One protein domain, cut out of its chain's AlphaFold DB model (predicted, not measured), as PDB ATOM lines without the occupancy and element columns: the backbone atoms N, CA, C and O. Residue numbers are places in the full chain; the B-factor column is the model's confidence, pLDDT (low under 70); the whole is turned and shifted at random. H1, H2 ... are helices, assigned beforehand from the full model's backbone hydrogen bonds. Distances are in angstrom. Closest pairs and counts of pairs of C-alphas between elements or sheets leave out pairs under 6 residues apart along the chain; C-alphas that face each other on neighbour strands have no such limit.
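This is residues 155 to 226 of the 779 residues of an uncharacterized protein of Rachicladosporium antarcticum (UniProt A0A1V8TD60). Two long helices, H2 and H3, cross near their middles as an X without clearly touching, and the shorter H1 comes in from one side, its last residues packing on both near the crossing. The printed part has 72 residues with three named helices, H1, H2 and H3 along the chain, and no named strand; the class is all helix. The whole is compact, with a radius of gyration of the C-alphas of 12.7 A and spans of 35 by 27 by 20 A.

Begin with H2, residues 176 to 196. H3, residues 206 to 226, is close to H2 but not clearly touching: look at the C-alphas of Asp 187 and Gln 216, their closest, 6.4 A apart. These two helices run opposite ways at a steep tilt of 50 degrees. H1, residues 155 to 165, touches H2 at residues 186 to 190 alone; the closest C-alphas, those of Phe 164 and Leu 186, are 5.8 A apart. H1 and H2 run opposite ways at a steep tilt of 54 degrees. H1 also touches H3, at residues 208 to 212 alone, with the C-alphas of Gly 165 and Trp 212 closest at 5.3 A. H1 and H3 run the same way at a steep tilt of 38 degrees. In H2 and H3 every O i to N i+4 pair is within hydrogen-bond range; in H1, 4 of 7 are.

Find C-alpha 176 at (2.658, 36.724, 323.954); from there H2 runs 30.7 A to C-alpha 196. H3 runs 29.7 A from C-alpha 206 to C-alpha 226 at (-0.376, 40.456, 337.525). H1 begins at C-alpha 155, at (31.540, 45.094, 319.799), and runs 16.2 A to C-alpha 165.

The C-alphas farthest apart, those of Glu 174 and Ala 200, are 37.7 A from each other. The printed part has no cut. Both links are short: 10 residues join H1 to H2, and 9 join H2 to H3. The mean pLDDT of the printed part is 80.4; look for values under 70 at residues 225 to 226, which belong to H3.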
ATOM      1  N   ALA A 155      32.674  44.909 320.706       80.44
ATOM      2  CA  ALA A 155      31.540  45.094 319.799       80.44
ATOM      3  C   ALA A 155      30.431  44.066 320.069       80.44
ATOM      4  O   ALA A 155      29.262  44.429 320.173       80.44
ATOM      5  N   GLU A 156      30.802  42.800 320.272       83.19
ATOM      6  CA  GLU A 156      29.855  41.731 320.613       83.19
ATOM      7  C   GLU A 156      29.226  41.959 321.989       83.19
ATOM      8  O   GLU A 156      28.015  41.813 322.122       83.19
ATOM      9  N   ARG A 157      29.998  42.423 322.986       84.06
ATOM     10  CA  ARG A 157      29.446  42.830 324.291       84.06
ATOM     11  C   ARG A 157      28.455  43.989 324.191       84.06
ATOM     12  O   ARG A 157      27.429  43.934 324.854       84.06
ATOM     13  N   LEU A 158      28.699  44.992 323.343       85.06
ATOM     14  CA  LEU A 158      27.725  46.066 323.110       85.06
ATOM     15  C   LEU A 158      26.429  45.529 322.475       85.06
ATOM     16  O   LEU A 158      25.334  45.884 322.909       85.06
ATOM     17  N   MET A 159      26.543  44.637 321.485       82.25
ATOM     18  CA  MET A 159      25.381  43.989 320.865       82.25
ATOM     19  C   MET A 159      24.620  43.103 321.862       82.25
ATOM     20  O   MET A 159      23.392  43.138 321.879       82.25
ATOM     21  N   PHE A 160      25.326  42.358 322.713       86.25
ATOM     22  CA  PHE A 160      24.771  41.519 323.777       86.25
ATOM     23  C   PHE A 160      24.029  42.348 324.834       86.25
ATOM     24  O   PHE A 160      22.846  42.116 325.074       86.25
ATOM     25  N   GLU A 161      24.677  43.373 325.396       88.44
ATOM     26  CA  GLU A 161      24.073  44.287 326.374       88.44
ATOM     27  C   GLU A 161      22.808  44.969 325.824       88.44
ATOM     28  O   GLU A 161      21.806  45.072 326.535       88.44
ATOM     29  N   SER A 162      22.805  45.358 324.542       84.50
ATOM     30  CA  SER A 162      21.650  46.006 323.899       84.50
ATOM     31  C   SER A 162      20.369  45.158 323.907       84.50
ATOM     32  O   SER A 162      19.263  45.705 323.848       84.50
ATOM     33  N   GLN A 163      20.486  43.830 324.037       84.44
ATOM     34  CA  GLN A 163      19.337  42.922 324.085       84.44
ATOM     35  C   GLN A 163      18.504  43.118 325.358       84.44
ATOM     36  O   GLN A 163      17.280  42.991 325.318       84.44
ATOM     37  N   PHE A 164      19.123  43.510 326.476       85.50
ATOM     38  CA  PHE A 164      18.413  43.740 327.740       85.50
ATOM     39  C   PHE A 164      17.451  44.941 327.686       85.50
ATOM     40  O   PHE A 164      16.472  45.008 328.443       85.50
ATOM     41  N   GLY A 165      17.713  45.872 326.764       78.56
ATOM     42  CA  GLY A 165      16.908  47.064 326.523       78.56
ATOM     43  C   GLY A 165      15.656  46.863 325.675       78.56
ATOM     44  O   GLY A 165      14.872  47.806 325.545       78.56
ATOM     45  N   GLN A 166      15.460  45.674 325.099       80.81
ATOM     46  CA  GLN A 166      14.382  45.424 324.146       80.81
ATOM     47  C   GLN A 166      12.978  45.573 324.765       80.81
ATOM     48  O   GLN A 166      12.748  45.450 325.975       80.81
ATOM     49  N   THR A 167      12.015  45.891 323.898       74.12
ATOM     50  CA  THR A 167      10.599  46.078 324.230       74.12
ATOM     51  C   THR A 167       9.737  45.597 323.066       74.12
ATOM     52  O   THR A 167       9.740  46.210 322.003       74.12
ATOM     53  N   PHE A 168       8.986  44.513 323.262       78.62
ATOM     54  CA  PHE A 168       8.114  43.957 322.226       78.62
ATOM     55  C   PHE A 168       6.732  44.620 322.245       78.62
ATOM     56  O   PHE A 168       5.954  44.425 323.181       78.62
ATOM     57  N   GLU A 169       6.428  45.389 321.201       75.12
ATOM     58  CA  GLU A 169       5.092  45.952 320.947       75.12
ATOM     59  C   GLU A 169       4.156  44.951 320.245       75.12
ATOM     60  O   GLU A 169       2.935  45.079 320.313       75.12
ATOM     61  N   GLN A 170       4.730  43.919 319.619       77.50
ATOM     62  CA  GLN A 170       4.034  42.813 318.961       77.50
ATOM     63  C   GLN A 170       4.543  41.466 319.503       77.50
ATOM     64  O   GLN A 170       5.699  41.381 319.923       77.50
ATOM     65  N   PRO A 171       3.720  40.402 319.503       80.81
ATOM     66  CA  PRO A 171       4.115  39.115 320.061       80.81
ATOM     67  C   PRO A 171       5.138  38.368 319.188       80.81
ATOM     68  O   PRO A 171       4.891  38.085 318.016       80.81
ATOM     69  N   LEU A 172       6.250  37.950 319.797       80.12
ATOM     70  CA  LEU A 172       7.216  37.026 319.199       80.12
ATOM     71  C   LEU A 172       6.535  35.710 318.798       80.12
ATOM     72  O   LEU A 172       5.887  35.062 319.620       80.12
ATOM     73  N   LYS A 173       6.714  35.305 317.532       80.44
ATOM     74  CA  LYS A 173       6.087  34.107 316.935       80.44
ATOM     75  C   LYS A 173       4.568  34.054 317.186       80.44
ATOM     76  O   LYS A 173       4.044  33.019 317.584       80.44
ATOM     77  N   GLU A 174       3.899  35.202 317.052       79.25
ATOM     78  CA  GLU A 174       2.460  35.415 317.304       79.25
ATOM     79  C   GLU A 174       1.991  35.127 318.750       79.25
ATOM     80  O   GLU A 174       0.827  35.337 319.093       79.25
ATOM     81  N   SER A 175       2.897  34.724 319.650       80.62
ATOM     82  CA  SER A 175       2.587  34.303 321.013       80.62
ATOM     83  C   SER A 175       3.166  35.245 322.068       80.62
ATOM     84  O   SER A 175       4.370  35.300 322.334       80.62
ATOM     85  N   TRP A 176       2.276  35.936 322.781       82.81
ATOM     86  CA  TRP A 176       2.658  36.724 323.954       82.81
ATOM     87  C   TRP A 176       3.268  35.880 325.087       82.81
ATOM     88  O   TRP A 176       4.011  36.426 325.896       82.81
ATOM     89  N   ASN A 177       3.025  34.564 325.122       80.19
ATOM     90  CA  ASN A 177       3.676  33.665 326.080       80.19
ATOM     91  C   ASN A 177       5.157  33.470 325.714       80.19
ATOM     92  O   ASN A 177       6.023  33.687 326.552       80.19
ATOM     93  N   VAL A 178       5.455  33.191 324.437       78.56
ATOM     94  CA  VAL A 178       6.838  33.122 323.914       78.56
ATOM     95  C   VAL A 178       7.568  34.454 324.123       78.56
ATOM     96  O   VAL A 178       8.757  34.475 324.426       78.56
ATOM     97  N   THR A 179       6.841  35.568 324.023       81.25
ATOM     98  CA  THR A 179       7.367  36.916 324.290       81.25
ATOM     99  C   THR A 179       7.729  37.124 325.765       81.25
ATOM    100  O   THR A 179       8.775  37.691 326.074       81.25
ATOM    101  N   GLU A 180       6.877  36.660 326.683       84.06
ATOM    102  CA  GLU A 180       7.108  36.727 328.130       84.06
ATOM    103  C   GLU A 180       8.295  35.851 328.553       84.06
ATOM    104  O   GLU A 180       9.161  36.324 329.290       84.06
ATOM    105  N   ASP A 181       8.369  34.614 328.051       79.81
ATOM    106  CA  ASP A 181       9.459  33.678 328.347       79.81
ATOM    107  C   ASP A 181      10.800  34.166 327.771       79.81
ATOM    108  O   ASP A 181      11.810  34.147 328.474       79.81
ATOM    109  N   HIS A 182      10.822  34.698 326.544       81.12
ATOM    110  CA  HIS A 182      12.036  35.280 325.962       81.12
ATOM    111  C   HIS A 182      12.539  36.494 326.765       81.12
ATOM    112  O   HIS A 182      13.721  36.563 327.103       81.12
ATOM    113  N   HIS A 183      11.650  37.412 327.169       85.00
ATOM    114  CA  HIS A 183      12.057  38.524 328.034       85.00
ATOM    115  C   HIS A 183      12.431  38.098 329.453       85.00
ATOM    116  O   HIS A 183      13.256  38.757 330.077       85.00
ATOM    117  N   ARG A 184      11.865  37.007 329.977       82.38
ATOM    118  CA  ARG A 184      12.296  36.424 331.252       82.38
ATOM    119  C   ARG A 184      13.735  35.904 331.160       82.38
ATOM    120  O   ARG A 184      14.498  36.143 332.090       82.38
ATOM    121  N   VAL A 185      14.106  35.245 330.060       82.38
ATOM    122  CA  VAL A 185      15.489  34.793 329.817       82.38
ATOM    123  C   VAL A 185      16.444  35.987 329.718       82.38
ATOM    124  O   VAL A 185      17.461  35.994 330.407       82.38
ATOM    125  N   LEU A 186      16.093  37.035 328.965       84.88
ATOM    126  CA  LEU A 186      16.899  38.264 328.886       84.88
ATOM    127  C   LEU A 186      17.026  38.982 330.243       84.88
ATOM    128  O   LEU A 186      18.123  39.406 330.609       84.88
ATOM    129  N   ASP A 187      15.942  39.073 331.022       84.56
ATOM    130  CA  ASP A 187      15.976  39.628 332.383       84.56
ATOM    131  C   ASP A 187      16.906  38.816 333.307       84.56
ATOM    132  O   ASP A 187      17.592  39.407 334.140       84.56
ATOM    133  N   GLU A 188      16.946  37.484 333.180       81.62
ATOM    134  CA  GLU A 188      17.817  36.611 333.981       81.62
ATOM    135  C   GLU A 188      19.288  36.692 333.542       81.62
ATOM    136  O   GLU A 188      20.183  36.799 334.384       81.62
ATOM    137  N   MET A 189      19.548  36.722 332.232       82.06
ATOM    138  CA  MET A 189      20.887  36.929 331.672       82.06
ATOM    139  C   MET A 189      21.477  38.279 332.099       82.06
ATOM    140  O   MET A 189      22.659  38.330 332.441       82.06
ATOM    141  N   MET A 190      20.662  39.342 332.183       85.19
ATOM    142  CA  MET A 190      21.129  40.641 332.678       85.19
ATOM    143  C   MET A 190      21.595  40.575 334.141       85.19
ATOM    144  O   MET A 190      22.600  41.195 334.481       85.19
ATOM    145  N   PHE A 191      20.927  39.803 335.011       81.31
ATOM    146  CA  PHE A 191      21.389  39.620 336.396       81.31
ATOM    147  C   PHE A 191      22.713  38.858 336.480       81.31
ATOM    148  O   PHE A 191      23.584  39.255 337.252       81.31
ATOM    149  N   ARG A 192      22.882  37.788 335.690       80.44
ATOM    150  CA  ARG A 192      24.141  37.024 335.655       80.44
ATOM    151  C   ARG A 192      25.298  37.905 335.167       80.44
ATOM    152  O   ARG A 192      26.339  37.958 335.815       80.44
ATOM    153  N   TYR A 193      25.074  38.682 334.104       83.06
ATOM    154  CA  TYR A 193      26.049  39.650 333.600       83.06
ATOM    155  C   TYR A 193      26.387  40.731 334.642       83.06
ATOM    156  O   TYR A 193      27.559  40.970 334.909       83.06
ATOM    157  N   ALA A 194      25.384  41.320 335.305       80.94
ATOM    158  CA  ALA A 194      25.582  42.333 336.350       80.94
ATOM    159  C   ALA A 194      26.333  41.819 337.595       80.94
ATOM    160  O   ALA A 194      26.974  42.609 338.289       80.94
ATOM    161  N   ALA A 195      26.245  40.520 337.895       79.50
ATOM    162  CA  ALA A 195      26.930  39.899 339.029       79.50
ATOM    163  C   ALA A 195      28.432  39.662 338.774       79.50
ATOM    164  O   ALA A 195      29.218  39.674 339.719       79.50
ATOM    165  N   GLU A 196      28.835  39.465 337.514       78.44
ATOM    166  CA  GLU A 196      30.234  39.235 337.118       78.44
ATOM    167  C   GLU A 196      30.926  40.475 336.544       78.44
ATOM    168  O   GLU A 196      32.136  40.632 336.699       78.44
ATOM    169  N   VAL A 197      30.172  41.356 335.885       81.31
ATOM    170  CA  VAL A 197      30.662  42.584 335.255       81.31
ATOM    171  C   VAL A 197      30.040  43.780 335.980       81.31
ATOM    172  O   VAL A 197      28.894  44.149 335.703       81.31
ATOM    173  N   PRO A 198      30.769  44.422 336.916       79.06
ATOM    174  CA  PRO A 198      30.279  45.608 337.611       79.06
ATOM    175  C   PRO A 198      29.908  46.725 336.629       79.06
ATOM    176  O   PRO A 198      30.607  46.933 335.639       79.06
ATOM    177  N   PHE A 199      28.878  47.518 336.947       75.50
ATOM    178  CA  PHE A 199      28.351  48.612 336.103       75.50
ATOM    179  C   PHE A 199      29.378  49.671 335.641       75.50
ATOM    180  O   PHE A 199      29.085  50.481 334.765       75.50
ATOM    181  N   ALA A 200      30.590  49.690 336.205       73.50
ATOM    182  CA  ALA A 200      31.699  50.513 335.726       73.50
ATOM    183  C   ALA A 200      32.345  50.004 334.417       73.50
ATOM    184  O   ALA A 200      33.014  50.789 333.749       73.50
ATOM    185  N   TYR A 201      32.149  48.727 334.066       80.69
ATOM    186  CA  TYR A 201      32.805  48.023 332.952       80.69
ATOM    187  C   TYR A 201      31.857  47.609 331.815       80.69
ATOM    188  O   TYR A 201      32.287  46.934 330.879       80.69
ATOM    189  N   TRP A 202      30.582  48.001 331.886       85.31
ATOM    190  CA  TRP A 202      29.626  47.798 330.794       85.31
ATOM    191  C   TRP A 202      30.016  48.657 329.586       85.31
ATOM    192  O   TRP A 202      30.612  49.728 329.735       85.31
ATOM    193  N   VAL A 203      29.711  48.176 328.382       87.88
ATOM    194  CA  VAL A 203      30.077  48.854 327.128       87.88
ATOM    195  C   VAL A 203      29.045  49.916 326.732       87.88
ATOM    196  O   VAL A 203      29.399  50.913 326.098       87.88
ATOM    197  N   SER A 204      27.790  49.701 327.120       86.19
ATOM    198  CA  SER A 204      26.637  50.586 326.931       86.19
ATOM    199  C   SER A 204      26.687  51.804 327.860       86.19
ATOM    200  O   SER A 204      27.291  51.758 328.933       86.19
ATOM    201  N   ASP A 205      26.021  52.900 327.479       85.56
ATOM    202  CA  ASP A 205      25.991  54.098 328.325       85.56
ATOM    203  C   ASP A 205      25.241  53.867 329.650       85.56
ATOM    204  O   ASP A 205      24.227  53.171 329.722       85.56
ATOM    205  N   LYS A 206      25.735  54.509 330.712       76.88
ATOM    206  CA  LYS A 206      25.260  54.340 332.088       76.88
ATOM    207  C   LYS A 206      23.809  54.777 332.273       76.88
ATOM    208  O   LYS A 206      23.105  54.146 333.058       76.88
ATOM    209  N   ILE A 207      23.347  55.801 331.550       74.56
ATOM    210  CA  ILE A 207      21.945  56.240 331.600       74.56
ATOM    211  C   ILE A 207      21.059  55.154 330.980       74.56
ATOM    212  O   ILE A 207      20.053  54.755 331.564       74.56
ATOM    213  N   THR A 208      21.475  54.614 329.833       79.44
ATOM    214  CA  THR A 208      20.751  53.552 329.121       79.44
ATOM    215  C   THR A 208      20.682  52.258 329.942       79.44
ATOM    216  O   THR A 208      19.608  51.675 330.081       79.44
ATOM    217  N   VAL A 209      21.787  51.851 330.577       80.88
ATOM    218  CA  VAL A 209      21.822  50.689 331.485       80.88
ATOM    219  C   VAL A 209      20.937  50.909 332.716       80.88
ATOM    220  O   VAL A 209      20.191  50.008 333.107       80.88
ATOM    221  N   GLN A 210      20.950  52.110 333.304       75.69
ATOM    222  CA  GLN A 210      20.072  52.448 334.425       75.69
ATOM    223  C   GLN A 210      18.588  52.386 334.025       75.69
ATOM    224  O   GLN A 210      17.772  51.876 334.796       75.69
ATOM    225  N   GLU A 211      18.223  52.824 332.815       79.00
ATOM    226  CA  GLU A 211      16.870  52.626 332.286       79.00
ATOM    227  C   GLU A 211      16.503  51.145 332.153       79.00
ATOM    228  O   GLU A 211      15.398  50.764 332.542       79.00
ATOM    229  N   TRP A 212      17.393  50.295 331.633       84.69
ATOM    230  CA  TRP A 212      17.116  48.862 331.470       84.69
ATOM    231  C   TRP A 212      16.899  48.163 332.812       84.69
ATOM    232  O   TRP A 212      15.929  47.418 332.960       84.69
ATOM    233  N   VAL A 213      17.723  48.469 333.816       79.19
ATOM    234  CA  VAL A 213      17.559  47.982 335.196       79.19
ATOM    235  C   VAL A 213      16.230  48.464 335.797       79.19
ATOM    236  O   VAL A 213      15.474  47.669 336.357       79.19
ATOM    237  N   MET A 214      15.862  49.737 335.619       78.62
ATOM    238  CA  MET A 214      14.568  50.251 336.093       78.62
ATOM    239  C   MET A 214      13.372  49.601 335.373       78.62
ATOM    240  O   MET A 214      12.373  49.270 336.018       78.62
ATOM    241  N   ARG A 215      13.468  49.353 334.059       78.12
ATOM    242  CA  ARG A 215      12.455  48.616 333.280       78.12
ATOM    243  C   ARG A 215      12.357  47.154 333.733       78.12
ATOM    244  O   ARG A 215      11.247  46.651 333.878       78.12
ATOM    245  N   GLN A 216      13.474  46.488 334.032       84.25
ATOM    246  CA  GLN A 216      13.512  45.130 334.592       84.25
ATOM    247  C   GLN A 216      12.806  45.064 335.959       84.25
ATOM    248  O   GLN A 216      11.954  44.196 336.158       84.25
ATOM    249  N   TYR A 217      13.066  46.005 336.876       77.88
ATOM    250  CA  TYR A 217      12.341  46.081 338.153       77.88
ATOM    251  C   TYR A 217      10.830  46.299 337.961       77.88
ATOM    252  O   TYR A 217      10.016  45.666 338.646       77.88
ATOM    253  N   GLN A 218      10.422  47.132 336.994       77.50
ATOM    254  CA  GLN A 218       9.007  47.289 336.627       77.50
ATOM    255  C   GLN A 218       8.417  45.980 336.070       77.50
ATOM    256  O   GLN A 218       7.349  45.563 336.523       77.50
ATOM    257  N   ARG A 219       9.128  45.276 335.171       81.12
ATOM    258  CA  ARG A 219       8.739  43.947 334.657       81.12
ATOM    259  C   ARG A 219       8.574  42.927 335.791       81.12
ATOM    260  O   ARG A 219       7.568  42.221 335.825       81.12
ATOM    261  N   GLN A 220       9.492  42.877 336.759       78.44
ATOM    262  CA  GLN A 220       9.378  42.000 337.934       78.44
ATOM    263  C   GLN A 220       8.165  42.339 338.810       78.44
ATOM    264  O   GLN A 220       7.358  41.455 339.097       78.44
ATOM    265  N   THR A 221       7.987  43.614 339.169       76.62
ATOM    266  CA  THR A 221       6.827  44.100 339.944       76.62
ATOM    267  C   THR A 221       5.509  43.744 339.242       76.62
ATOM    268  O   THR A 221       4.525  43.352 339.869       76.62
ATOM    269  N   TRP A 222       5.484  43.820 337.911       74.50
ATOM    270  CA  TRP A 222       4.335  43.434 337.100       74.50
ATOM    271  C   TRP A 222       4.074  41.925 337.072       74.50
ATOM    272  O   TRP A 222       2.914  41.525 337.164       74.50
ATOM    273  N   ARG A 223       5.111  41.081 337.005       80.38
ATOM    274  CA  ARG A 223       4.958  39.620 337.132       80.38
ATOM    275  C   ARG A 223       4.452  39.230 338.523       80.38
ATOM    276  O   ARG A 223       3.554  38.400 338.613       80.38
ATOM    277  N   GLN A 224       4.945  39.874 339.583       72.81
ATOM    278  CA  GLN A 224       4.469  39.667 340.958       72.81
ATOM    279  C   GLN A 224       2.984  40.038 341.122       72.81
ATOM    280  O   GLN A 224       2.211  39.249 341.660       72.81
ATOM    281  N   ASN A 225       2.570  41.206 340.617       66.12
ATOM    282  CA  ASN A 225       1.212  41.723 340.819       66.12
ATOM    283  C   ASN A 225       0.162  41.158 339.842       66.12
ATOM    284  O   ASN A 225      -1.015  41.084 340.192       66.12
ATOM    285  N   PHE A 226       0.557  40.786 338.619       69.81
ATOM    286  CA  PHE A 226      -0.376  40.456 337.525       69.81
ATOM    287  C   PHE A 226      -0.058  39.148 336.781       69.81
ATOM    288  O   PHE A 226      -0.783  38.778 335.857       69.81
TER     289      PHE A 226